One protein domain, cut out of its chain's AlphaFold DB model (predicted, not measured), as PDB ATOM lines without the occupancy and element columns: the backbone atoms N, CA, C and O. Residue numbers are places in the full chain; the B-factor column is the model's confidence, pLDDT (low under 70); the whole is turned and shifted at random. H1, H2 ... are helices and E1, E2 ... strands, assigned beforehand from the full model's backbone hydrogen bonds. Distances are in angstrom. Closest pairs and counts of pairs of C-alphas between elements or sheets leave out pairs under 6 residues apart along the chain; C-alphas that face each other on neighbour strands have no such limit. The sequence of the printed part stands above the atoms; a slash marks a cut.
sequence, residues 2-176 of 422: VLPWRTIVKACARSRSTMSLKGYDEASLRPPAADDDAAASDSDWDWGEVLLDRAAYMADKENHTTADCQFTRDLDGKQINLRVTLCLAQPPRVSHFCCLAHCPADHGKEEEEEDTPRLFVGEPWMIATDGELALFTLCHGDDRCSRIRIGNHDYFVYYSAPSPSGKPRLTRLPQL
ATOM      1  N   VAL A   2      52.543 -31.311 253.685       28.58
ATOM      2  CA  VAL A   2      51.829 -30.163 253.104       28.58
ATOM      3  C   VAL A   2      51.527 -29.227 254.265       28.58
ATOM      4  O   VAL A   2      50.803 -29.613 255.180       28.58
ATOM      5  N   LEU A   3      52.191 -28.075 254.276       33.81
ATOM      6  CA  LEU A   3      52.054 -27.063 255.320       33.81
ATOM      7  C   LEU A   3      50.705 -26.349 255.138       33.81
ATOM      8  O   LEU A   3      50.354 -26.088 253.994       33.81
ATOM      9  N   PRO A   4      49.920 -26.099 256.198       31.70
ATOM     10  CA  PRO A   4      48.667 -25.352 256.107       31.70
ATOM     11  C   PRO A   4      48.952 -23.873 255.801       31.70
ATOM     12  O   PRO A   4      49.827 -23.260 256.408       31.70
ATOM     13  N   TRP A   5      48.232 -23.320 254.827       42.41
ATOM     14  CA  TRP A   5      48.481 -22.006 254.228       42.41
ATOM     15  C   TRP A   5      47.587 -20.981 254.918       42.41
ATOM     16  O   TRP A   5      46.370 -21.138 254.916       42.41
ATOM     17  N   ARG A   6      48.171 -19.920 255.475       34.78
ATOM     18  CA  ARG A   6      47.447 -18.710 255.895       34.78
ATOM     19  C   ARG A   6      48.026 -17.511 255.156       34.78
ATOM     20  O   ARG A   6      48.480 -16.558 255.760       34.78
ATOM     21  N   THR A   7      48.131 -17.600 253.836       42.75
ATOM     22  CA  THR A   7      48.981 -16.674 253.090       42.75
ATOM     23  C   THR A   7      48.244 -15.395 252.734       42.75
ATOM     24  O   THR A   7      47.302 -15.423 251.956       42.75
ATOM     25  N   ILE A   8      48.720 -14.255 253.223       43.50
ATOM     26  CA  ILE A   8      48.372 -12.963 252.632       43.50
ATOM     27  C   ILE A   8      49.338 -12.701 251.484       43.50
ATOM     28  O   ILE A   8      50.547 -12.894 251.612       43.50
ATOM     29  N   VAL A   9      48.797 -12.297 250.342       50.47
ATOM     30  CA  VAL A   9      49.571 -11.925 249.169       50.47
ATOM     31  C   VAL A   9      49.572 -10.404 249.082       50.47
ATOM     32  O   VAL A   9      48.558  -9.774 248.766       50.47
ATOM     33  N   LYS A  10      50.742  -9.798 249.288       53.12
ATOM     34  CA  LYS A  10      50.949  -8.416 248.855       53.12
ATOM     35  C   LYS A  10      51.514  -8.391 247.457       53.12
ATOM     36  O   LYS A  10      52.645  -8.798 247.198       53.12
ATOM     37  N   ALA A  11      50.663  -7.942 246.548       49.69
ATOM     38  CA  ALA A  11      50.927  -8.035 245.137       49.69
ATOM     39  C   ALA A  11      51.812  -6.852 244.675       49.69
ATOM     40  O   ALA A  11      51.415  -5.691 244.785       49.69
ATOM     41  N   CYS A  12      52.999  -7.154 244.153       49.88
ATOM     42  CA  CYS A  12      54.030  -6.254 243.644       49.88
ATOM     43  C   CYS A  12      53.954  -6.161 242.114       49.88
ATOM     44  O   CYS A  12      53.711  -7.160 241.447       49.88
ATOM     45  N   ALA A  13      54.209  -4.990 241.533       47.56
ATOM     46  CA  ALA A  13      54.285  -4.838 240.077       47.56
ATOM     47  C   ALA A  13      55.716  -5.071 239.551       47.56
ATOM     48  O   ALA A  13      56.676  -4.524 240.113       47.56
ATOM     49  N   ARG A  14      55.842  -5.858 238.472       59.06
ATOM     50  CA  ARG A  14      57.065  -6.027 237.667       59.06
ATOM     51  C   ARG A  14      57.186  -4.943 236.608       59.06
ATOM     52  O   ARG A  14      56.252  -4.762 235.840       59.06
ATOM     53  N   SER A  15      58.395  -4.390 236.478       49.69
ATOM     54  CA  SER A  15      58.776  -3.515 235.365       49.69
ATOM     55  C   SER A  15      58.525  -4.204 234.020       49.69
ATOM     56  O   SER A  15      59.070  -5.285 233.753       49.69
ATOM     57  N   ARG A  16      57.698  -3.590 233.167       47.31
ATOM     58  CA  ARG A  16      57.424  -4.107 231.824       47.31
ATOM     59  C   ARG A  16      58.634  -3.922 230.918       47.31
ATOM     60  O   ARG A  16      59.278  -2.877 230.887       47.31
ATOM     61  N   SER A  17      58.937  -4.969 230.164       51.75
ATOM     62  CA  SER A  17      60.032  -5.008 229.190       51.75
ATOM     63  C   SER A  17      59.484  -4.956 227.760       51.75
ATOM     64  O   SER A  17      58.302  -4.720 227.528       51.75
ATOM     65  N   THR A  18      60.341  -5.170 226.764       52.62
ATOM     66  CA  THR A  18      59.925  -5.307 225.364       52.62
ATOM     67  C   THR A  18      58.908  -6.437 225.175       52.62
ATOM     68  O   THR A  18      59.114  -7.548 225.672       52.62
ATOM     69  N   MET A  19      57.851  -6.170 224.402       55.38
ATOM     70  CA  MET A  19      56.867  -7.184 224.016       55.38
ATOM     71  C   MET A  19      57.485  -8.262 223.127       55.38
ATOM     72  O   MET A  19      58.263  -7.971 222.217       55.38
ATOM     73  N   SER A  20      57.086  -9.501 223.388       59.12
ATOM     74  CA  SER A  20      57.409 -10.676 222.589       59.12
ATOM     75  C   SER A  20      56.611 -10.716 221.287       59.12
ATOM     76  O   SER A  20      55.522 -10.148 221.188       59.12
ATOM     77  N   LEU A  21      57.092 -11.511 220.325       52.53
ATOM     78  CA  LEU A  21      56.328 -11.935 219.144       52.53
ATOM     79  C   LEU A  21      54.994 -12.606 219.525       52.53
ATOM     80  O   LEU A  21      54.028 -12.510 218.777       52.53
ATOM     81  N   LYS A  22      54.903 -13.200 220.725       58.78
ATOM     82  CA  LYS A  22      53.672 -13.807 221.269       58.78
ATOM     83  C   LYS A  22      52.675 -12.794 221.866       58.78
ATOM     84  O   LYS A  22      51.651 -13.191 222.419       58.78
ATOM     85  N   GLY A  23      52.973 -11.493 221.814       64.94
ATOM     86  CA  GLY A  23      52.107 -10.404 222.289       64.94
ATOM     87  C   GLY A  23      52.108 -10.155 223.804       64.94
ATOM     88  O   GLY A  23      51.575  -9.133 224.238       64.94
ATOM     89  N   TYR A  24      52.695 -11.052 224.600       76.69
ATOM     90  CA  TYR A  24      52.993 -10.862 226.030       76.69
ATOM     91  C   TYR A  24      54.360 -10.198 226.218       76.69
ATOM     92  O   TYR A  24      55.182 -10.217 225.300       76.69
ATOM     93  N   ASP A  25      54.636  -9.654 227.397       76.69
ATOM     94  CA  ASP A  25      55.975  -9.166 227.720       76.69
ATOM     95  C   ASP A  25      56.970 -10.337 227.739       76.69
ATOM     96  O   ASP A  25      56.689 -11.413 228.272       76.69
ATOM     97  N   GLU A  26      58.166 -10.144 227.168       77.75
ATOM     98  CA  GLU A  26      59.205 -11.193 227.133       77.75
ATOM     99  C   GLU A  26      59.552 -11.717 228.535       77.75
ATOM    100  O   GLU A  26      59.816 -12.907 228.714       77.75
ATOM    101  N   ALA A  27      59.506 -10.841 229.542       78.75
ATOM    102  CA  ALA A  27      59.725 -11.205 230.936       78.75
ATOM    103  C   ALA A  27      58.645 -12.167 231.464       78.75
ATOM    104  O   ALA A  27      58.949 -13.059 232.252       78.75
ATOM    105  N   SER A  28      57.399 -12.042 231.003       83.50
ATOM    106  CA  SER A  28      56.278 -12.900 231.405       83.50
ATOM    107  C   SER A  28      56.383 -14.317 230.844       83.50
ATOM    108  O   SER A  28      55.797 -15.240 231.405       83.50
ATOM    109  N   LEU A  29      57.149 -14.516 229.769       83.50
ATOM    110  CA  LEU A  29      57.394 -15.831 229.165       83.50
ATOM    111  C   LEU A  29      58.544 -16.597 229.829       83.50
ATOM    112  O   LEU A  29      58.775 -17.764 229.521       83.50
ATOM    113  N   ARG A  30      59.293 -15.937 230.716       84.94
ATOM    114  CA  ARG A  30      60.487 -16.485 231.360       84.94
ATOM    115  C   ARG A  30      60.298 -16.423 232.871       84.94
ATOM    116  O   ARG A  30      60.838 -15.515 233.506       84.94
ATOM    117  N   PRO A  31      59.503 -17.344 233.452       83.56
ATOM    118  CA  PRO A  31      59.405 -17.433 234.901       83.56
ATOM    119  C   PRO A  31      60.804 -17.572 235.507       83.56
ATOM    120  O   PRO A  31      61.680 -18.160 234.861       83.56
ATOM    121  N   PRO A  32      61.029 -17.055 236.729       82.62
ATOM    122  CA  PRO A  32      62.277 -17.261 237.436       82.62
ATOM    123  C   PRO A  32      62.620 -18.748 237.396       82.62
ATOM    124  O   PRO A  32      61.734 -19.595 237.613       82.62
ATOM    125  N   ALA A  33      63.876 -19.050 237.047       70.56
ATOM    126  CA  ALA A  33      64.388 -20.410 237.113       70.56
ATOM    127  C   ALA A  33      64.051 -20.940 238.505       70.56
ATOM    128  O   ALA A  33      64.258 -20.239 239.497       70.56
ATOM    129  N   ALA A  34      63.407 -22.103 238.553       57.25
ATOM    130  CA  ALA A  34      62.969 -22.663 239.810       57.25
ATOM    131  C   ALA A  34      64.205 -22.882 240.687       57.25
ATOM    132  O   ALA A  34      65.056 -23.705 240.360       57.25
ATOM    133  N   ASP A  35      64.303 -22.164 241.803       49.97
ATOM    134  CA  ASP A  35      65.107 -22.627 242.928       49.97
ATOM    135  C   ASP A  35      64.310 -23.762 243.596       49.97
ATOM    136  O   ASP A  35      63.837 -23.637 244.728       49.97
ATOM    137  N   ASP A  36      64.125 -24.866 242.857       43.34
ATOM    138  CA  ASP A  36      63.466 -26.103 243.305       43.34
ATOM    139  C   ASP A  36      64.127 -26.672 244.582       43.34
ATOM    140  O   ASP A  36      63.538 -27.489 245.285       43.34
ATOM    141  N   ASP A  37      65.314 -26.178 244.943       41.88
ATOM    142  CA  ASP A  37      66.088 -26.621 246.099       41.88
ATOM    143  C   ASP A  37      65.824 -25.833 247.400       41.88
ATOM    144  O   ASP A  37      66.189 -26.307 248.476       41.88
ATOM    145  N   ALA A  38      65.179 -24.658 247.367       42.28
ATOM    146  CA  ALA A  38      64.985 -23.846 248.583       42.28
ATOM    147  C   ALA A  38      63.627 -24.060 249.276       42.28
ATOM    148  O   ALA A  38      63.513 -23.816 250.475       42.28
ATOM    149  N   ALA A  39      62.611 -24.556 248.561       44.47
ATOM    150  CA  ALA A  39      61.367 -25.021 249.189       44.47
ATOM    151  C   ALA A  39      61.553 -26.370 249.919       44.47
ATOM    152  O   ALA A  39      60.709 -26.762 250.720       44.47
ATOM    153  N   ALA A  40      62.664 -27.070 249.652       40.06
ATOM    154  CA  ALA A  40      63.000 -28.364 250.238       40.06
ATOM    155  C   ALA A  40      63.930 -28.279 251.463       40.06
ATOM    156  O   ALA A  40      64.177 -29.308 252.096       40.06
ATOM    157  N   SER A  41      64.433 -27.094 251.846       43.84
ATOM    158  CA  SER A  41      65.063 -26.955 253.161       43.84
ATOM    159  C   SER A  41      63.970 -26.827 254.216       43.84
ATOM    160  O   SER A  41      63.434 -25.742 254.439       43.84
ATOM    161  N   ASP A  42      63.668 -27.989 254.789       43.28
ATOM    162  CA  ASP A  42      62.988 -28.357 256.038       43.28
ATOM    163  C   ASP A  42      63.207 -27.366 257.202       43.28
ATOM    164  O   ASP A  42      63.766 -27.689 258.248       43.28
ATOM    165  N   SER A  43      62.832 -26.108 256.993       45.56
ATOM    166  CA  SER A  43      62.804 -25.070 258.009       45.56
ATOM    167  C   SER A  43      61.352 -24.857 258.398       45.56
ATOM    168  O   SER A  43      60.490 -24.629 257.550       45.56
ATOM    169  N   ASP A  44      61.126 -25.006 259.697       49.00
ATOM    170  CA  ASP A  44      59.915 -24.779 260.482       49.00
ATOM    171  C   ASP A  44      59.479 -23.304 260.367       49.00
ATOM    172  O   ASP A  44      59.574 -22.527 261.313       49.00
ATOM    173  N   TRP A  45      59.159 -22.868 259.147       56.31
ATOM    174  CA  TRP A  45      58.788 -21.495 258.842       56.31
ATOM    175  C   TRP A  45      57.273 -21.346 258.844       56.31
ATOM    176  O   TRP A  45      56.556 -22.137 258.226       56.31
ATOM    177  N   ASP A  46      56.808 -20.289 259.500       61.03
ATOM    178  CA  ASP A  46      55.410 -19.895 259.513       61.03
ATOM    179  C   ASP A  46      55.070 -19.168 258.200       61.03
ATOM    180  O   ASP A  46      55.504 -18.042 257.952       61.03
ATOM    181  N   TRP A  47      54.340 -19.834 257.300       66.94
ATOM    182  CA  TRP A  47      53.961 -19.331 255.965       66.94
ATOM    183  C   TRP A  47      52.831 -18.285 256.010       66.94
ATOM    184  O   TRP A  47      51.948 -18.260 255.146       66.94
ATOM    185  N   GLY A  48      52.862 -17.421 257.018       66.69
ATOM    186  CA  GLY A  48      51.840 -16.416 257.276       66.69
ATOM    187  C   GLY A  48      51.706 -15.328 256.206       66.69
ATOM    188  O   GLY A  48      50.649 -14.722 256.055       66.69
ATOM    189  N   GLU A  49      52.744 -15.081 255.402       78.31
ATOM    190  CA  GLU A  49      52.703 -14.082 254.326       78.31
ATOM    191  C   GLU A  49      53.649 -14.421 253.171       78.31
ATOM    192  O   GLU A  49      54.722 -15.000 253.365       78.31
ATOM    193  N   VAL A  50      53.273 -13.993 251.962       82.06
ATOM    194  CA  VAL A  50      54.179 -13.909 250.814       82.06
ATOM    195  C   VAL A  50      54.035 -12.581 250.068       82.06
ATOM    196  O   VAL A  50      52.953 -12.003 249.946       82.06
ATOM    197  N   LEU A  51      55.134 -12.121 249.476       84.69
ATOM    198  CA  LEU A  51      55.110 -11.061 248.468       84.69
ATOM    199  C   LEU A  51      54.816 -11.720 247.122       84.69
ATOM    200  O   LEU A  51      55.617 -12.544 246.701       84.69
ATOM    201  N   LEU A  52      53.705 -11.417 246.450       85.75
ATOM    202  CA  LEU A  52      53.384 -12.013 245.144       85.75
ATOM    203  C   LEU A  52      53.593 -11.005 244.027       85.75
ATOM    204  O   LEU A  52      53.369  -9.822 244.202       85.75
ATOM    205  N   ASP A  53      53.927 -11.469 242.844       85.88
ATOM    206  CA  ASP A  53      53.809 -10.688 241.625       85.88
ATOM    207  C   ASP A  53      52.350 -10.458 241.196       85.88
ATOM    208  O   ASP A  53      51.540 -11.385 241.223       85.88
ATOM    209  N   ARG A  54      52.005  -9.246 240.747       85.94
ATOM    210  CA  ARG A  54      50.669  -8.953 240.206       85.94
ATOM    211  C   ARG A  54      50.458  -9.507 238.810       85.94
ATOM    212  O   ARG A  54      49.342  -9.898 238.487       85.94
ATOM    213  N   ALA A  55      51.489  -9.538 237.978       86.62
ATOM    214  CA  ALA A  55      51.357 -10.082 236.636       86.62
ATOM    215  C   ALA A  55      51.570 -11.597 236.672       86.62
ATOM    216  O   ALA A  55      52.427 -12.093 237.406       86.62
ATOM    217  N   ALA A  56      50.842 -12.340 235.846       90.50
ATOM    218  CA  ALA A  56      51.110 -13.758 235.650       90.50
ATOM    219  C   ALA A  56      52.402 -13.980 234.849       90.50
ATOM    220  O   ALA A  56      52.817 -13.149 234.038       90.50
ATOM    221  N   TYR A  57      53.020 -15.140 235.023       90.31
ATOM    222  CA  TYR A  57      53.913 -15.713 234.019       90.31
ATOM    223  C   TYR A  57      53.120 -16.659 233.116       90.31
ATOM    224  O   TYR A  57      52.372 -17.502 233.603       90.31
ATOM    225  N   MET A  58      53.295 -16.555 231.803       88.38
ATOM    226  CA  MET A  58      52.597 -17.401 230.832       88.38
ATOM    227  C   MET A  58      53.434 -18.653 230.557       88.38
ATOM    228  O   MET A  58      54.147 -18.729 229.556       88.38
ATOM    229  N   ALA A  59      53.409 -19.602 231.494       87.94
ATOM    230  CA  ALA A  59      54.249 -20.794 231.474       87.94
ATOM    231  C   ALA A  59      53.505 -22.021 232.013       87.94
ATOM    232  O   ALA A  59      52.694 -21.905 232.934       87.94
ATOM    233  N   ASP A  60      53.829 -23.196 231.471       88.81
ATOM    234  CA  ASP A  60      53.352 -24.470 232.006       88.81
ATOM    235  C   ASP A  60      54.199 -24.862 233.222       88.81
ATOM    236  O   ASP A  60      55.329 -25.338 233.098       88.81
ATOM    237  N   LYS A  61      53.667 -24.582 234.413       88.25
ATOM    238  CA  LYS A  61      54.208 -25.056 235.687       88.25
ATOM    239  C   LYS A  61      53.119 -25.803 236.438       88.25
ATOM    240  O   LYS A  61      51.976 -25.347 236.490       88.25
ATOM    241  N   GLU A  62      53.505 -26.888 237.093       88.50
ATOM    242  CA  GLU A  62      52.618 -27.694 237.925       88.50
ATOM    243  C   GLU A  62      53.281 -27.989 239.274       88.50
ATOM    244  O   GLU A  62      54.461 -28.336 239.339       88.50
ATOM    245  N   ASN A  63      52.530 -27.819 240.360       86.81
ATOM    246  CA  ASN A  63      52.915 -28.215 241.710       86.81
ATOM    247  C   ASN A  63      51.651 -28.455 242.568       86.81
ATOM    248  O   ASN A  63      50.530 -28.499 242.072       86.81
ATOM    249  N   HIS A  64      51.807 -28.616 243.881       84.88
ATOM    250  CA  HIS A  64      50.687 -28.891 244.793       84.88
ATOM    251  C   HIS A  64      49.682 -27.729 244.948       84.88
ATOM    252  O   HIS A  64      48.605 -27.939 245.496       84.88
ATOM    253  N   THR A  65      50.009 -26.530 244.462       87.88
ATOM    254  CA  THR A  65      49.116 -25.360 244.408       87.88
ATOM    255  C   THR A  65      48.362 -25.261 243.077       87.88
ATOM    256  O   THR A  65      47.586 -24.331 242.874       87.88
ATOM    257  N   THR A  66      48.568 -26.185 242.141       91.31
ATOM    258  CA  THR A  66      47.939 -26.104 240.821       91.31
ATOM    259  C   THR A  66      46.436 -26.347 240.888       91.31
ATOM    260  O   THR A  66      45.987 -27.359 241.425       91.31
ATOM    261  N   ALA A  67      45.667 -25.437 240.291       93.88
ATOM    262  CA  ALA A  67      44.231 -25.576 240.093       93.88
ATOM    263  C   ALA A  67      43.852 -25.313 238.632       93.88
ATOM    264  O   ALA A  67      44.347 -24.373 238.005       93.88
ATOM    265  N   ASP A  68      42.928 -26.119 238.114       94.31
ATOM    266  CA  ASP A  68      42.419 -26.020 236.749       94.31
ATOM    267  C   ASP A  68      40.942 -25.600 236.742       94.31
ATOM    268  O   ASP A  68      40.163 -25.942 237.636       94.31
ATOM    269  N   CYS A  69      40.540 -24.877 235.700       94.94
ATOM    270  CA  CYS A  69      39.164 -24.475 235.444       94.94
ATOM    271  C   CYS A  69      38.874 -24.556 233.944       94.94
ATOM    272  O   CYS A  69      39.592 -23.981 233.127       94.94
ATOM    273  N   GLN A  70      37.789 -25.241 233.585       94.69
ATOM    274  CA  GLN A  70      37.280 -25.260 232.217       94.69
ATOM    275  C   GLN A  70      36.099 -24.309 232.088       94.69
ATOM    276  O   GLN A  70      35.186 -24.325 232.917       94.69
ATOM    277  N   PHE A  71      36.100 -23.501 231.033       92.38
ATOM    278  CA  PHE A  71      35.010 -22.579 230.761       92.38
ATOM    279  C   PHE A  71      34.862 -22.285 229.269       92.38
ATOM    280  O   PHE A  71      35.807 -22.371 228.486       92.38
ATOM    281  N   THR A  72      33.653 -21.888 228.884       90.31
ATOM    282  CA  THR A  72      33.368 -21.371 227.545       90.31
ATOM    283  C   THR A  72      33.737 -19.896 227.483       90.31
ATOM    284  O   THR A  72      33.219 -19.104 228.269       90.31
ATOM    285  N   ARG A  73      34.598 -19.514 226.544       85.94
ATOM    286  CA  ARG A  73      34.928 -18.117 226.275       85.94
ATOM    287  C   ARG A  73      33.752 -17.419 225.602       85.94
ATOM    288  O   ARG A  73      33.324 -17.835 224.529       85.94
ATOM    289  N   ASP A  74      33.279 -16.325 226.188       80.06
ATOM    290  CA  ASP A  74      32.092 -15.618 225.686       80.06
ATOM    291  C   ASP A  74      32.339 -14.933 224.333       80.06
ATOM    292  O   ASP A  74      31.423 -14.802 223.524       80.06
ATOM    293  N   LEU A  75      33.596 -14.566 224.052       79.94
ATOM    294  CA  LEU A  75      34.004 -13.901 222.813       79.94
ATOM    295  C   LEU A  75      33.722 -14.734 221.548       79.94
ATOM    296  O   LEU A  75      33.331 -14.176 220.525       79.94
ATOM    297  N   ASP A  76      33.959 -16.047 221.585       83.19
ATOM    298  CA  ASP A  76      33.879 -16.914 220.399       83.19
ATOM    299  C   ASP A  76      33.320 -18.322 220.661       83.19
ATOM    300  O   ASP A  76      33.301 -19.162 219.760       83.19
ATOM    301  N   GLY A  77      32.858 -18.597 221.881       86.31
ATOM    302  CA  GLY A  77      32.275 -19.878 222.269       86.31
ATOM    303  C   GLY A  77      33.281 -21.022 222.426       86.31
ATOM    304  O   GLY A  77      32.862 -22.167 222.614       86.31
ATOM    305  N   LYS A  78      34.597 -20.766 222.345       86.88
ATOM    306  CA  LYS A  78      35.608 -21.824 222.499       86.88
ATOM    307  C   LYS A  78      35.692 -22.307 223.941       86.88
ATOM    308  O   LYS A  78      35.648 -21.514 224.876       86.88
ATOM    309  N   GLN A  79      35.868 -23.615 224.117       91.62
ATOM    310  CA  GLN A  79      36.235 -24.180 225.414       91.62
ATOM    311  C   GLN A  79      37.697 -23.866 225.705       91.62
ATOM    312  O   GLN A  79      38.565 -24.174 224.891       91.62
ATOM    313  N   ILE A  80      37.957 -23.281 226.866       91.00
ATOM    314  CA  ILE A  80      39.293 -22.979 227.362       91.00
ATOM    315  C   ILE A  80      39.509 -23.784 228.635       91.00
ATOM    316  O   ILE A  80      38.656 -23.794 229.521       91.00
ATOM    317  N   ASN A  81      40.656 -24.450 228.721       92.88
ATOM    318  CA  ASN A  81      41.168 -24.976 229.974       92.88
ATOM    319  C   ASN A  81      42.232 -24.011 230.496       92.88
ATOM    320  O   ASN A  81      43.242 -23.793 229.825       92.88
ATOM    321  N   LEU A  82      41.975 -23.412 231.655       94.25
ATOM    322  CA  LEU A  82      42.892 -22.520 232.349       94.25
ATOM    323  C   LEU A  82      43.464 -23.238 233.564       94.25
ATOM    324  O   LEU A  82      42.722 -23.652 234.449       94.25
ATOM    325  N   ARG A  83      44.787 -23.297 233.626       94.75
ATOM    326  CA  ARG A  83      45.563 -23.767 234.764       94.75
ATOM    327  C   ARG A  83      46.260 -22.591 235.425       94.75
ATOM    328  O   ARG A  83      46.882 -21.777 234.740       94.75
ATOM    329  N   VAL A  84      46.191 -22.541 236.749       94.50
ATOM    330  CA  VAL A  84      46.895 -21.562 237.580       94.50
ATOM    331  C   VAL A  84      47.729 -22.288 238.622       94.50
ATOM    332  O   VAL A  84      47.230 -23.182 239.303       94.50
ATOM    333  N   THR A  85      48.985 -21.873 238.765       92.00
ATOM    334  CA  THR A  85      49.940 -22.456 239.714       92.00
ATOM    335  C   THR A  85      50.660 -21.347 240.470       92.00
ATOM    336  O   THR A  85      51.259 -20.468 239.850       92.00
ATOM    337  N   LEU A  86      50.647 -21.392 241.803       90.00
ATOM    338  CA  LEU A  86      51.418 -20.487 242.654       90.00
ATOM    339  C   LEU A  86      52.827 -21.054 242.885       90.00
ATOM    340  O   LEU A  86      53.023 -22.204 243.275       90.00
ATOM    341  N   CYS A  87      53.840 -20.233 242.641       88.56
ATOM    342  CA  CYS A  87      55.239 -20.541 242.904       88.56
ATOM    343  C   CYS A  87      55.706 -19.672 244.067       88.56
ATOM    344  O   CYS A  87      56.094 -18.514 243.879       88.56
ATOM    345  N   LEU A  88      55.610 -20.228 245.273       84.81
ATOM    346  CA  LEU A  88      55.907 -19.498 246.493       84.81
ATOM    347  C   LEU A  88      57.403 -19.401 246.785       84.81
ATOM    348  O   LEU A  88      58.166 -20.345 246.586       84.81
ATOM    349  N   ALA A  89      57.788 -18.259 247.341       83.00
ATOM    350  CA  ALA A  89      59.099 -17.975 247.886       83.00
ATOM    351  C   ALA A  89      58.947 -17.207 249.205       83.00
ATOM    352  O   ALA A  89      58.055 -16.372 249.353       83.00
ATOM    353  N   GLN A  90      59.840 -17.473 250.157       79.56
ATOM    354  CA  GLN A  90      59.852 -16.754 251.433       79.56
ATOM    355  C   GLN A  90      60.217 -15.275 251.219       79.56
ATOM    356  O   GLN A  90      61.244 -15.017 250.566       79.56
ATOM    357  N   PRO A  91      59.460 -14.323 251.799       80.31
ATOM    358  CA  PRO A  91      59.870 -12.925 251.873       80.31
ATOM    359  C   PRO A  91      61.303 -12.789 252.424       80.31
ATOM    360  O   PRO A  91      61.712 -13.570 253.283       80.31
ATOM    361  N   PRO A  92      62.116 -11.845 251.918       78.81
ATOM    362  CA  PRO A  92      61.762 -10.767 250.993       78.81
ATOM    363  C   PRO A  92      61.739 -11.183 249.509       78.81
ATOM    364  O   PRO A  92      61.632 -10.317 248.641       78.81
ATOM    365  N   ARG A  93      61.873 -12.476 249.173       82.31
ATOM    366  CA  ARG A  93      61.742 -12.920 247.778       82.31
ATOM    367  C   ARG A  93      60.291 -12.806 247.323       82.31
ATOM    368  O   ARG A  93      59.363 -13.075 248.081       82.31
ATOM    369  N   VAL A  94      60.125 -12.444 246.057       82.31
ATOM    370  CA  VAL A  94      58.818 -12.300 245.422       82.31
ATOM    371  C   VAL A  94      58.388 -13.658 244.865       82.31
ATOM    372  O   VAL A  94      59.025 -14.224 243.977       82.31
ATOM    373  N   SER A  95      57.312 -14.191 245.427       87.12
ATOM    374  CA  SER A  95      56.519 -15.284 244.872       87.12
ATOM    375  C   SER A  95      55.878 -14.852 243.556       87.12
ATOM    376  O   SER A  95      55.648 -13.672 243.314       87.12
ATOM    377  N   HIS A  96      55.507 -15.804 242.712       88.12
ATOM    378  CA  HIS A  96      54.820 -15.511 241.455       88.12
ATOM    379  C   HIS A  96      53.728 -16.533 241.174       88.12
ATOM    380  O   HIS A  96      53.663 -17.577 241.819       88.12
ATOM    381  N   PHE A  97      52.882 -16.252 240.188       91.88
ATOM    382  CA  PHE A  97      51.922 -17.223 239.688       91.88
ATOM    383  C   PHE A  97      52.083 -17.428 238.188       91.88
ATOM    384  O   PHE A  97      52.443 -16.511 237.446       91.88
ATOM    385  N   CYS A  98      51.851 -18.660 237.759       92.38
ATOM    386  CA  CYS A  98      51.890 -19.066 236.369       92.38
ATOM    387  C   CYS A  98      50.478 -19.370 235.886       92.38
ATOM    388  O   CYS A  98      49.713 -20.029 236.590       92.38
ATOM    389  N   CYS A  99      50.167 -18.917 234.676       93.31
ATOM    390  CA  CYS A  99      48.930 -19.219 233.982       93.31
ATOM    391  C   CYS A  99      49.244 -19.932 232.670       93.31
ATOM    392  O   CYS A  99      49.992 -19.418 231.835       93.31
ATOM    393  N   LEU A 100      48.605 -21.076 232.460       91.12
ATOM    394  CA  LEU A 100      48.570 -21.751 231.173       91.12
ATOM    395  C   LEU A 100      47.116 -21.850 230.731       91.12
ATOM    396  O   LEU A 100      46.281 -22.376 231.456       91.12
ATOM    397  N   ALA A 101      46.818 -21.367 229.531       89.12
ATOM    398  CA  ALA A 101      45.515 -21.567 228.921       89.12
ATOM    399  C   ALA A 101      45.676 -22.265 227.582       89.12
ATOM    400  O   ALA A 101      46.504 -21.861 226.765       89.12
ATOM    401  N   HIS A 102      44.860 -23.286 227.350       86.25
ATOM    402  CA  HIS A 102      44.816 -23.979 226.075       86.25
ATOM    403  C   HIS A 102      43.372 -24.259 225.665       86.25
ATOM    404  O   HIS A 102      42.488 -24.479 226.496       86.25
ATOM    405  N   CYS A 103      43.127 -24.251 224.359       84.00
ATOM    406  CA  CYS A 103      41.863 -24.684 223.783       84.00
ATOM    407  C   CYS A 103      41.979 -26.181 223.460       84.00
ATOM    408  O   CYS A 103      42.850 -26.556 222.673       84.00
ATOM    409  N   PRO A 104      41.126 -27.064 224.011       78.44
ATOM    410  CA  PRO A 104      41.227 -28.494 223.732       78.44
ATOM    411  C   PRO A 104      41.046 -28.857 222.252       78.44
ATOM    412  O   PRO A 104      41.554 -29.877 221.796       78.44
ATOM    413  N   ALA A 105      40.345 -28.019 221.485       70.25
ATOM    414  CA  ALA A 105      40.166 -28.210 220.045       70.25
ATOM    415  C   ALA A 105      41.448 -27.961 219.227       70.25
ATOM    416  O   ALA A 105      41.486 -28.309 218.051       70.25
ATOM    417  N   ASP A 106      42.483 -27.375 219.836       65.81
ATOM    418  CA  ASP A 106      43.791 -27.178 219.209       65.81
ATOM    419  C   ASP A 106      44.763 -28.344 219.490       65.81
ATOM    420  O   ASP A 106      45.861 -28.370 218.933       65.81
ATOM    421  N   HIS A 107      44.364 -29.356 220.280       54.06
ATOM    422  CA  HIS A 107      45.154 -30.579 220.462       54.06
ATOM    423  C   HIS A 107      45.298 -31.329 219.124       54.06
ATOM    424  O   HIS A 107      44.342 -31.922 218.626       54.06
ATOM    425  N   GLY A 108      46.506 -31.308 218.549       51.16
ATOM    426  CA  GLY A 108      46.841 -31.969 217.281       51.16
ATOM    427  C   GLY A 108      47.421 -31.049 216.203       51.16
ATOM    428  O   GLY A 108      47.872 -31.553 215.178       51.16
ATOM    429  N   LYS A 109      47.447 -29.728 216.426       52.78
ATOM    430  CA  LYS A 109      48.348 -28.823 215.702       52.78
ATOM    431  C   LYS A 109      49.690 -28.877 216.427       52.78
ATOM    432  O   LYS A 109      49.737 -28.598 217.623       52.78
ATOM    433  N   GLU A 110      50.734 -29.356 215.762       45.47
ATOM    434  CA  GLU A 110      52.079 -29.436 216.341       45.47
ATOM    435  C   GLU A 110      52.502 -28.053 216.872       45.47
ATOM    436  O   GLU A 110      52.218 -27.032 216.247       45.47
ATOM    437  N   GLU A 111      53.189 -28.016 218.019       48.44
ATOM    438  CA  GLU A 111      53.721 -26.797 218.667       48.44
ATOM    439  C   GLU A 111      54.730 -26.014 217.791       48.44
ATOM    440  O   GLU A 111      55.262 -24.990 218.217       48.44
ATOM    441  N   GLU A 112      54.998 -26.489 216.569       45.22
ATOM    442  CA  GLU A 112      55.920 -25.907 215.592       45.22
ATOM    443  C   GLU A 112      55.297 -24.802 214.718       45.22
ATOM    444  O   GLU A 112      56.034 -24.100 214.025       45.22
ATOM    445  N   GLU A 113      53.975 -24.580 214.751       48.56
ATOM    446  CA  GLU A 113      53.404 -23.375 214.135       48.56
ATOM    447  C   GLU A 113      53.643 -22.158 215.044       48.56
ATOM    448  O   GLU A 113      53.018 -21.993 216.094       48.56
ATOM    449  N   GLU A 114      54.519 -21.263 214.580       48.38
ATOM    450  CA  GLU A 114      54.865 -19.939 215.137       48.38
ATOM    451  C   GLU A 114      53.641 -19.004 215.353       48.38
ATOM    452  O   GLU A 114      53.787 -17.885 215.839       48.38
ATOM    453  N   ASP A 115      52.433 -19.478 215.026       51.72
ATOM    454  CA  ASP A 115      51.167 -18.751 214.903       51.72
ATOM    455  C   ASP A 115      50.058 -19.335 215.811       51.72
ATOM    456  O   ASP A 115      48.870 -19.296 215.485       51.72
ATOM    457  N   THR A 116      50.414 -19.922 216.966       56.75
ATOM    458  CA  THR A 116      49.398 -20.342 217.949       56.75
ATOM    459  C   THR A 116      48.629 -19.097 218.417       56.75
ATOM    460  O   THR A 116      49.230 -18.202 219.024       56.75
ATOM    461  N   PRO A 117      47.310 -18.992 218.154       60.81
ATOM    462  CA  PRO A 117      46.595 -17.743 218.338       60.81
ATOM    463  C   PRO A 117      46.528 -17.386 219.817       60.81
ATOM    464  O   PRO A 117      46.141 -18.186 220.675       60.81
ATOM    465  N   ARG A 118      46.885 -16.140 220.104       73.06
ATOM    466  CA  ARG A 118      46.848 -15.581 221.445       73.06
ATOM    467  C   ARG A 118      45.424 -15.650 222.008       73.06
ATOM    468  O   ARG A 118      44.474 -15.177 221.388       73.06
ATOM    469  N   LEU A 119      45.270 -16.250 223.189       79.12
ATOM    470  CA  LEU A 119      43.959 -16.373 223.836       79.12
ATOM    471  C   LEU A 119      43.551 -15.102 224.599       79.12
ATOM    472  O   LEU A 119      42.351 -14.822 224.708       79.12
ATOM    473  N   PHE A 120      44.533 -14.349 225.100       84.62
ATOM    474  CA  PHE A 120      44.332 -13.192 225.971       84.62
ATOM    475  C   PHE A 120      45.108 -11.970 225.496       84.62
ATOM    476  O   PHE A 120      46.225 -12.081 225.007       84.62
ATOM    477  N   VAL A 121      44.566 -10.779 225.733       81.25
ATOM    478  CA  VAL A 121      45.166  -9.508 225.288       81.25
ATOM    479  C   VAL A 121      46.406  -9.114 226.099       81.25
ATOM    480  O   VAL A 121      47.198  -8.259 225.681       81.25
ATOM    481  N   GLY A 122      46.567  -9.717 227.272       82.69
ATOM    482  CA  GLY A 122      47.628  -9.472 228.239       82.69
ATOM    483  C   GLY A 122      47.727 -10.627 229.224       82.69
ATOM    484  O   GLY A 122      46.897 -11.538 229.226       82.69
ATOM    485  N   GLU A 123      48.760 -10.576 230.044       86.88
ATOM    486  CA  GLU A 123      48.931 -11.430 231.203       86.88
ATOM    487  C   GLU A 123      47.744 -11.253 232.159       86.88
ATOM    488  O   GLU A 123      47.309 -10.118 232.391       86.88
ATOM    489  N   PRO A 124      47.216 -12.342 232.740       90.81
ATOM    490  CA  PRO A 124      46.309 -12.237 233.869       90.81
ATOM    491  C   PRO A 124      46.913 -11.399 235.001       90.81
ATOM    492  O   PRO A 124      48.124 -11.437 235.242       90.81
ATOM    493  N   TRP A 125      46.056 -10.656 235.695       87.75
ATOM    494  CA  TRP A 125      46.457  -9.682 236.704       87.75
ATOM    495  C   TRP A 125      45.817  -9.986 238.055       87.75
ATOM    496  O   TRP A 125      44.591 -10.044 238.162       87.75
ATOM    497  N   MET A 126      46.643 -10.156 239.085       90.75
ATOM    498  CA  MET A 126      46.224 -10.304 240.474       90.75
ATOM    499  C   MET A 126      45.656  -8.979 240.984       90.75
ATOM    500  O   MET A 126      46.354  -7.965 241.037       90.75
ATOM    501  N   ILE A 127      44.383  -9.002 241.360       90.12
ATOM    502  CA  ILE A 127      43.638  -7.839 241.838       90.12
ATOM    503  C   ILE A 127      43.858  -7.679 243.339       90.12
ATOM    504  O   ILE A 127      44.396  -6.673 243.793       90.12
ATOM    505  N   ALA A 128      43.436  -8.686 244.099       89.00
ATOM    506  CA  ALA A 128      43.373  -8.639 245.549       89.00
ATOM    507  C   ALA A 128      43.456 -10.052 246.116       89.00
ATOM    508  O   ALA A 128      43.116 -11.025 245.439       89.00
ATOM    509  N   THR A 129      43.879 -10.162 247.368       87.75
ATOM    510  CA  THR A 129      43.899 -11.433 248.091       87.75
ATOM    511  C   THR A 129      43.382 -11.233 249.497       87.75
ATOM    512  O   THR A 129      43.497 -10.140 250.051       87.75
ATOM    513  N   ASP A 130      42.806 -12.288 250.057       85.12
ATOM    514  CA  ASP A 130      42.430 -12.304 251.458       85.12
ATOM    515  C   ASP A 130      42.512 -13.724 252.021       85.12
ATOM    516  O   ASP A 130      41.675 -14.588 251.743       85.12
ATOM    517  N   GLY A 131      43.574 -13.961 252.795       80.75
ATOM    518  CA  GLY A 131      43.907 -15.290 253.293       80.75
ATOM    519  C   GLY A 131      44.076 -16.249 252.120       80.75
ATOM    520  O   GLY A 131      44.753 -15.966 251.144       80.75
ATOM    521  N   GLU A 132      43.389 -17.373 252.172       82.50
ATOM    522  CA  GLU A 132      43.519 -18.470 251.225       82.50
ATOM    523  C   GLU A 132      42.917 -18.169 249.846       82.50
ATOM    524  O   GLU A 132      43.003 -19.024 248.960       82.50
ATOM    525  N   LEU A 133      42.319 -16.985 249.665       88.81
ATOM    526  CA  LEU A 133      41.700 -16.528 248.427       88.81
ATOM    527  C   LEU A 133      42.596 -15.554 247.663       88.81
ATOM    528  O   LEU A 133      43.121 -14.588 248.215       88.81
ATOM    529  N   ALA A 134      42.662 -15.751 246.352       91.81
ATOM    530  CA  ALA A 134      43.284 -14.835 245.414       91.81
ATOM    531  C   ALA A 134      42.322 -14.525 244.262       91.81
ATOM    532  O   ALA A 134      41.844 -15.428 243.574       91.81
ATOM    533  N   LEU A 135      42.034 -13.241 244.058       94.19
ATOM    534  CA  LEU A 135      41.198 -12.732 242.980       94.19
ATOM    535  C   LEU A 135      42.089 -12.175 241.874       94.19
ATOM    536  O   LEU A 135      42.906 -11.285 242.110       94.19
ATOM    537  N   PHE A 136      41.892 -12.649 240.651       93.69
ATOM    538  CA  PHE A 136      42.591 -12.131 239.481       93.69
ATOM    539  C   PHE A 136      41.644 -11.978 238.293       93.69
ATOM    540  O   PHE A 136      40.566 -12.577 238.244       93.69
ATOM    541  N   THR A 137      42.049 -11.161 237.326       91.44
ATOM    542  CA  THR A 137      41.314 -10.957 236.076       91.44
ATOM    543  C   THR A 137      42.120 -11.406 234.870       91.44
ATOM    544  O   THR A 137      43.352 -11.400 234.884       91.44
ATOM    545  N   LEU A 138      41.412 -11.787 233.811       89.25
ATOM    546  CA  LEU A 138      41.972 -11.994 232.486       89.25
ATOM    547  C   LEU A 138      41.098 -11.301 231.438       89.25
ATOM    548  O   LEU A 138      39.878 -11.247 231.579       89.25
ATOM    549  N   CYS A 139      41.731 -10.770 230.392       87.31
ATOM    550  CA  CYS A 139      41.047 -10.131 229.271       87.31
ATOM    551  C   CYS A 139      41.185 -10.995 228.017       87.31
ATOM    552  O   CYS A 139      42.289 -11.182 227.498       87.31
ATOM    553  N   HIS A 140      40.060 -11.475 227.499       85.81
ATOM    554  CA  HIS A 140      39.979 -12.226 226.251       85.81
ATOM    555  C   HIS A 140      40.277 -11.363 225.035       85.81
ATOM    556  O   HIS A 140      39.904 -10.191 224.987       85.81
ATOM    557  N   GLY A 141      40.902 -11.978 224.034       78.00
ATOM    558  CA  GLY A 141      41.125 -11.375 222.725       78.00
ATOM    559  C   GLY A 141      42.529 -11.606 222.187       78.00
ATOM    560  O   GLY A 141      43.450 -11.955 222.923       78.00
ATOM    561  N   ASP A 142      42.666 -11.403 220.886       71.19
ATOM    562  CA  ASP A 142      43.910 -11.512 220.124       71.19
ATOM    563  C   ASP A 142      44.553 -10.137 219.858       71.19
ATOM    564  O   ASP A 142      45.770 -10.043 219.692       71.19
ATOM    565  N   ASP A 143      43.764  -9.059 219.898       70.38
ATOM    566  CA  ASP A 143      44.208  -7.686 219.671       70.38
ATOM    567  C   ASP A 143      43.991  -6.748 220.876       70.38
ATOM    568  O   ASP A 143      43.225  -7.010 221.804       70.38
ATOM    569  N   ARG A 144      44.663  -5.587 220.867       66.19
ATOM    570  CA  ARG A 144      44.486  -4.569 221.922       66.19
ATOM    571  C   ARG A 144      43.091  -3.939 221.921       66.19
ATOM    572  O   ARG A 144      42.656  -3.462 222.968       66.19
ATOM    573  N   CYS A 145      42.394  -3.941 220.783       63.62
ATOM    574  CA  CYS A 145      41.026  -3.432 220.666       63.62
ATOM    575  C   CYS A 145      40.039  -4.276 221.485       63.62
ATOM    576  O   CYS A 145      39.003  -3.770 221.908       63.62
ATOM    577  N   SER A 146      40.383  -5.529 221.774       65.00
ATOM    578  CA  SER A 146      39.598  -6.434 222.606       65.00
ATOM    579  C   SER A 146      39.539  -6.013 224.077       65.00
ATOM    580  O   SER A 146      38.573  -6.367 224.745       65.00
ATOM    581  N   ARG A 147      40.463  -5.165 224.566       61.50
ATOM    582  CA  ARG A 147      40.301  -4.499 225.881       61.50
ATOM    583  C   ARG A 147      39.101  -3.557 225.914       61.50
ATOM    584  O   ARG A 147      38.602  -3.239 226.985       61.50
ATOM    585  N   ILE A 148      38.667  -3.099 224.738       61.22
ATOM    586  CA  ILE A 148      37.633  -2.080 224.560       61.22
ATOM    587  C   ILE A 148      36.254  -2.731 224.274       61.22
ATOM    588  O   ILE A 148      35.292  -2.057 223.918       61.22
ATOM    589  N   ARG A 149      36.117  -4.056 224.443       63.41
ATOM    590  CA  ARG A 149      34.845  -4.776 224.260       63.41
ATOM    591  C   ARG A 149      34.222  -5.165 225.601       63.41
ATOM    592  O   ARG A 149      34.905  -5.665 226.492       63.41
ATOM    593  N   ILE A 150      32.910  -4.956 225.712       63.91
ATOM    594  CA  ILE A 150      32.107  -5.361 226.873       63.91
ATOM    595  C   ILE A 150      32.154  -6.888 226.998       63.91
ATOM    596  O   ILE A 150      32.067  -7.585 225.988       63.91
ATOM    597  N   GLY A 151      32.295  -7.397 228.225       69.25
ATOM    598  CA  GLY A 151      32.250  -8.838 228.509       69.25
ATOM    599  C   GLY A 151      33.535  -9.605 228.179       69.25
ATOM    600  O   GLY A 151      33.569 -10.825 228.296       69.25
ATOM    601  N   ASN A 152      34.614  -8.916 227.792       80.81
ATOM    602  CA  ASN A 152      35.904  -9.568 227.544       80.81
ATOM    603  C   ASN A 152      36.730  -9.808 228.814       80.81
ATOM    604  O   ASN A 152      37.735 -10.513 228.745       80.81
ATOM    605  N   HIS A 153      36.331  -9.238 229.951       85.62
ATOM    606  CA  HIS A 153      37.016  -9.428 231.224       85.62
ATOM    607  C   HIS A 153      36.317 -10.513 232.030       85.62
ATOM    608  O   HIS A 153      35.137 -10.388 232.353       85.62
ATOM    609  N   ASP A 154      37.058 -11.556 232.380       90.19
ATOM    610  CA  ASP A 154      36.634 -12.530 233.375       90.19
ATOM    611  C   ASP A 154      37.354 -12.281 234.697       90.19
ATOM    612  O   ASP A 154      38.510 -11.845 234.729       90.19
ATOM    613  N   TYR A 155      36.673 -12.625 235.784       93.06
ATOM    614  CA  TYR A 155      37.235 -12.658 237.126       93.06
ATOM    615  C   TYR A 155      37.263 -14.094 237.624       93.06
ATOM    616  O   TYR A 155      36.308 -14.852 237.435       93.06
ATOM    617  N   PHE A 156      38.354 -14.456 238.281       95.38
ATOM    618  CA  PHE A 156      38.562 -15.782 238.833       95.38
ATOM    619  C   PHE A 156      38.979 -15.678 240.288       95.38
ATOM    620  O   PHE A 156      39.807 -14.842 240.649       95.38
ATOM    621  N   VAL A 157      38.428 -16.569 241.102       95.69
ATOM    622  CA  VAL A 157      38.846 -16.767 242.484       95.69
ATOM    623  C   VAL A 157      39.594 -18.084 242.563       95.69
ATOM    624  O   VAL A 157      39.050 -19.151 242.265       95.69
ATOM    625  N   TYR A 158      40.856 -17.989 242.948       94.00
ATOM    626  CA  TYR A 158      41.680 -19.111 243.344       94.00
ATOM    627  C   TYR A 158      41.568 -19.292 244.859       94.00
ATOM    628  O   TYR A 158      41.700 -18.331 245.611       94.00
ATOM    629  N   TYR A 159      41.340 -20.522 245.301       90.00
ATOM    630  CA  TYR A 159      41.330 -20.916 246.704       90.00
ATOM    631  C   TYR A 159      42.431 -21.948 246.933       90.00
ATOM    632  O   TYR A 159      42.413 -23.007 246.307       90.00
ATOM    633  N   SER A 160      43.375 -21.650 247.825       80.50
ATOM    634  CA  SER A 160      44.560 -22.489 248.081       80.50
ATOM    635  C   SER A 160      44.270 -23.778 248.859       80.50
ATOM    636  O   SER A 160      45.079 -24.696 248.805       80.50
ATOM    637  N   ALA A 161      43.099 -23.879 249.501       73.38
ATOM    638  CA  ALA A 161      42.683 -24.973 250.381       73.38
ATOM    639  C   ALA A 161      43.606 -25.173 251.613       73.38
ATOM    640  O   ALA A 161      44.635 -25.836 251.524       73.38
ATOM    641  N   PRO A 162      43.214 -24.684 252.807       58.91
ATOM    642  CA  PRO A 162      44.062 -24.682 254.006       58.91
ATOM    643  C   PRO A 162      44.272 -26.070 254.633       58.91
ATOM    644  O   PRO A 162      45.152 -26.243 255.476       58.91
ATOM    645  N   SER A 163      43.470 -27.073 254.256       57.31
ATOM    646  CA  SER A 163      43.520 -28.413 254.851       57.31
ATOM    647  C   SER A 163      44.521 -29.333 254.131       57.31
ATOM    648  O   SER A 163      44.533 -29.351 252.901       57.31
ATOM    649  N   PRO A 164      45.274 -30.198 254.845       50.41
ATOM    650  CA  PRO A 164      46.242 -31.136 254.255       50.41
ATOM    651  C   PRO A 164      45.661 -32.113 253.220       50.41
ATOM    652  O   PRO A 164      46.408 -32.720 252.454       50.41
ATOM    653  N   SER A 165      44.339 -32.313 253.224       56.84
ATOM    654  CA  SER A 165      43.607 -33.131 252.247       56.84
ATOM    655  C   SER A 165      42.847 -32.311 251.202       56.84
ATOM    656  O   SER A 165      42.264 -32.884 250.281       56.84
ATOM    657  N   GLY A 166      42.786 -30.990 251.376       67.44
ATOM    658  CA  GLY A 166      42.141 -30.072 250.451       67.44
ATOM    659  C   GLY A 166      42.971 -29.929 249.180       67.44
ATOM    660  O   GLY A 166      44.195 -29.891 249.225       67.44
ATOM    661  N   LYS A 167      42.299 -29.883 248.029       80.81
ATOM    662  CA  LYS A 167      42.933 -29.507 246.764       80.81
ATOM    663  C   LYS A 167      42.624 -28.042 246.484       80.81
ATOM    664  O   LYS A 167      41.478 -27.648 246.728       80.81
ATOM    665  N   PRO A 168      43.581 -27.268 245.951       89.88
ATOM    666  CA  PRO A 168      43.301 -25.916 245.508       89.88
ATOM    667  C   PRO A 168      42.210 -25.930 244.431       89.88
ATOM    668  O   PRO A 168      42.022 -26.914 243.705       89.88
ATOM    669  N   ARG A 169      41.442 -24.846 244.358       91.81
ATOM    670  CA  ARG A 169      40.283 -24.724 243.471       91.81
ATOM    671  C   ARG A 169      40.345 -23.414 242.717       91.81
ATOM    672  O   ARG A 169      40.707 -22.389 243.282       91.81
ATOM    673  N   LEU A 170      39.931 -23.456 241.459       95.19
ATOM    674  CA  LEU A 170      39.818 -22.283 240.611       95.19
ATOM    675  C   LEU A 170      38.372 -22.139 240.139       95.19
ATOM    676  O   LEU A 170      37.820 -23.047 239.518       95.19
ATOM    677  N   THR A 171      37.768 -20.991 240.433       94.81
ATOM    678  CA  THR A 171      36.362 -20.711 240.132       94.81
ATOM    679  C   THR A 171      36.258 -19.461 239.270       94.81
ATOM    680  O   THR A 171      36.691 -18.386 239.683       94.81
ATOM    681  N   ARG A 172      35.653 -19.586 238.085       95.25
ATOM    682  CA  ARG A 172      35.239 -18.442 237.261       95.25
ATOM    683  C   ARG A 172      34.005 -17.793 237.886       95.25
ATOM    684  O   ARG A 172      33.028 -18.487 238.164       95.25
ATOM    685  N   LEU A 173      34.039 -16.481 238.088       94.12
ATOM    686  CA  LEU A 173      32.882 -15.725 238.565       94.12
ATOM    687  C   LEU A 173      31.873 -15.491 237.431       94.12
ATOM    688  O   LEU A 173      32.268 -15.441 236.262       94.12
ATOM    689  N   PRO A 174      30.574 -15.330 237.742       91.62
ATOM    690  CA  PRO A 174      29.596 -14.945 236.736       91.62
ATOM    691  C   PRO A 174      29.960 -13.591 236.121       91.62
ATOM    692  O   PRO A 174      30.488 -12.706 236.799       91.62
ATOM    693  N   GLN A 175      29.644 -13.430 234.839       85.44
ATOM    694  CA  GLN A 175      29.830 -12.171 234.126       85.44
ATOM    695  C   GLN A 175      29.007 -11.044 234.760       85.44
ATOM    696  O   GLN A 175      27.876 -11.243 235.214       85.44
ATOM    697  N   LEU A 176      29.584  -9.845 234.764       83.69
ATOM    698  CA  LEU A 176      28.875  -8.632 235.152       83.69
ATOM    699  C   LEU A 176      27.896  -8.263 234.039       83.69
ATOM    700  O   LEU A 176      28.281  -8.151 232.879       83.69
TER     701      LEU A 176
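This is residues 2 to 176 of the 422 residues of the protein "DUF1618 domain-containing protein" of Triticum aestivum (UniProt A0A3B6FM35). With little regular structure, this is a flattened, barrel-like sandwich: the curled, mixed sheet E1 E2 E5 E4 E3 faces the antiparallel sheet E6 E7 E8 E9, amid long loops. Two named helices and nine named strands hold 67 of 175 printed residues, mostly strand. It is compact, spanning 47 by 33 by 31 A, radius of gyration of the C-alphas 16.4 A.

E1 is residues 8-12, C-alpha 8 at (48.372, -12.963, 252.632). Then come H1 26-29, E2 49-53, E3 67-72, E4 79-87, E5 94-102, 26.6 A long, E6 125-130, E7 133-139, H2 144-148, E8 153-159 and E9 169-172, C-alpha 172 at (35.239, -18.442, 237.261).

In the meander E3 E4 E5, antiparallel neighbours in a row, N 69 and O 82 are 2.8 A apart. E1 H1 E2, a strand-helix-strand unit with parallel strands, has a left-handed crossover. The closest C-alphas of E1 and E6, Val 9 and Thr 129, are 5.8 A apart. H2 only grazes its sheet; 0 of 1 O i to N i+4 and 2 of 2 O i to N i+3 pairs are within hydrogen-bond range.

The printed part has no cut. The link E5 to E6 is long; its residues 107 to 113 stand free. pLDDT is under 70 in 62 residues.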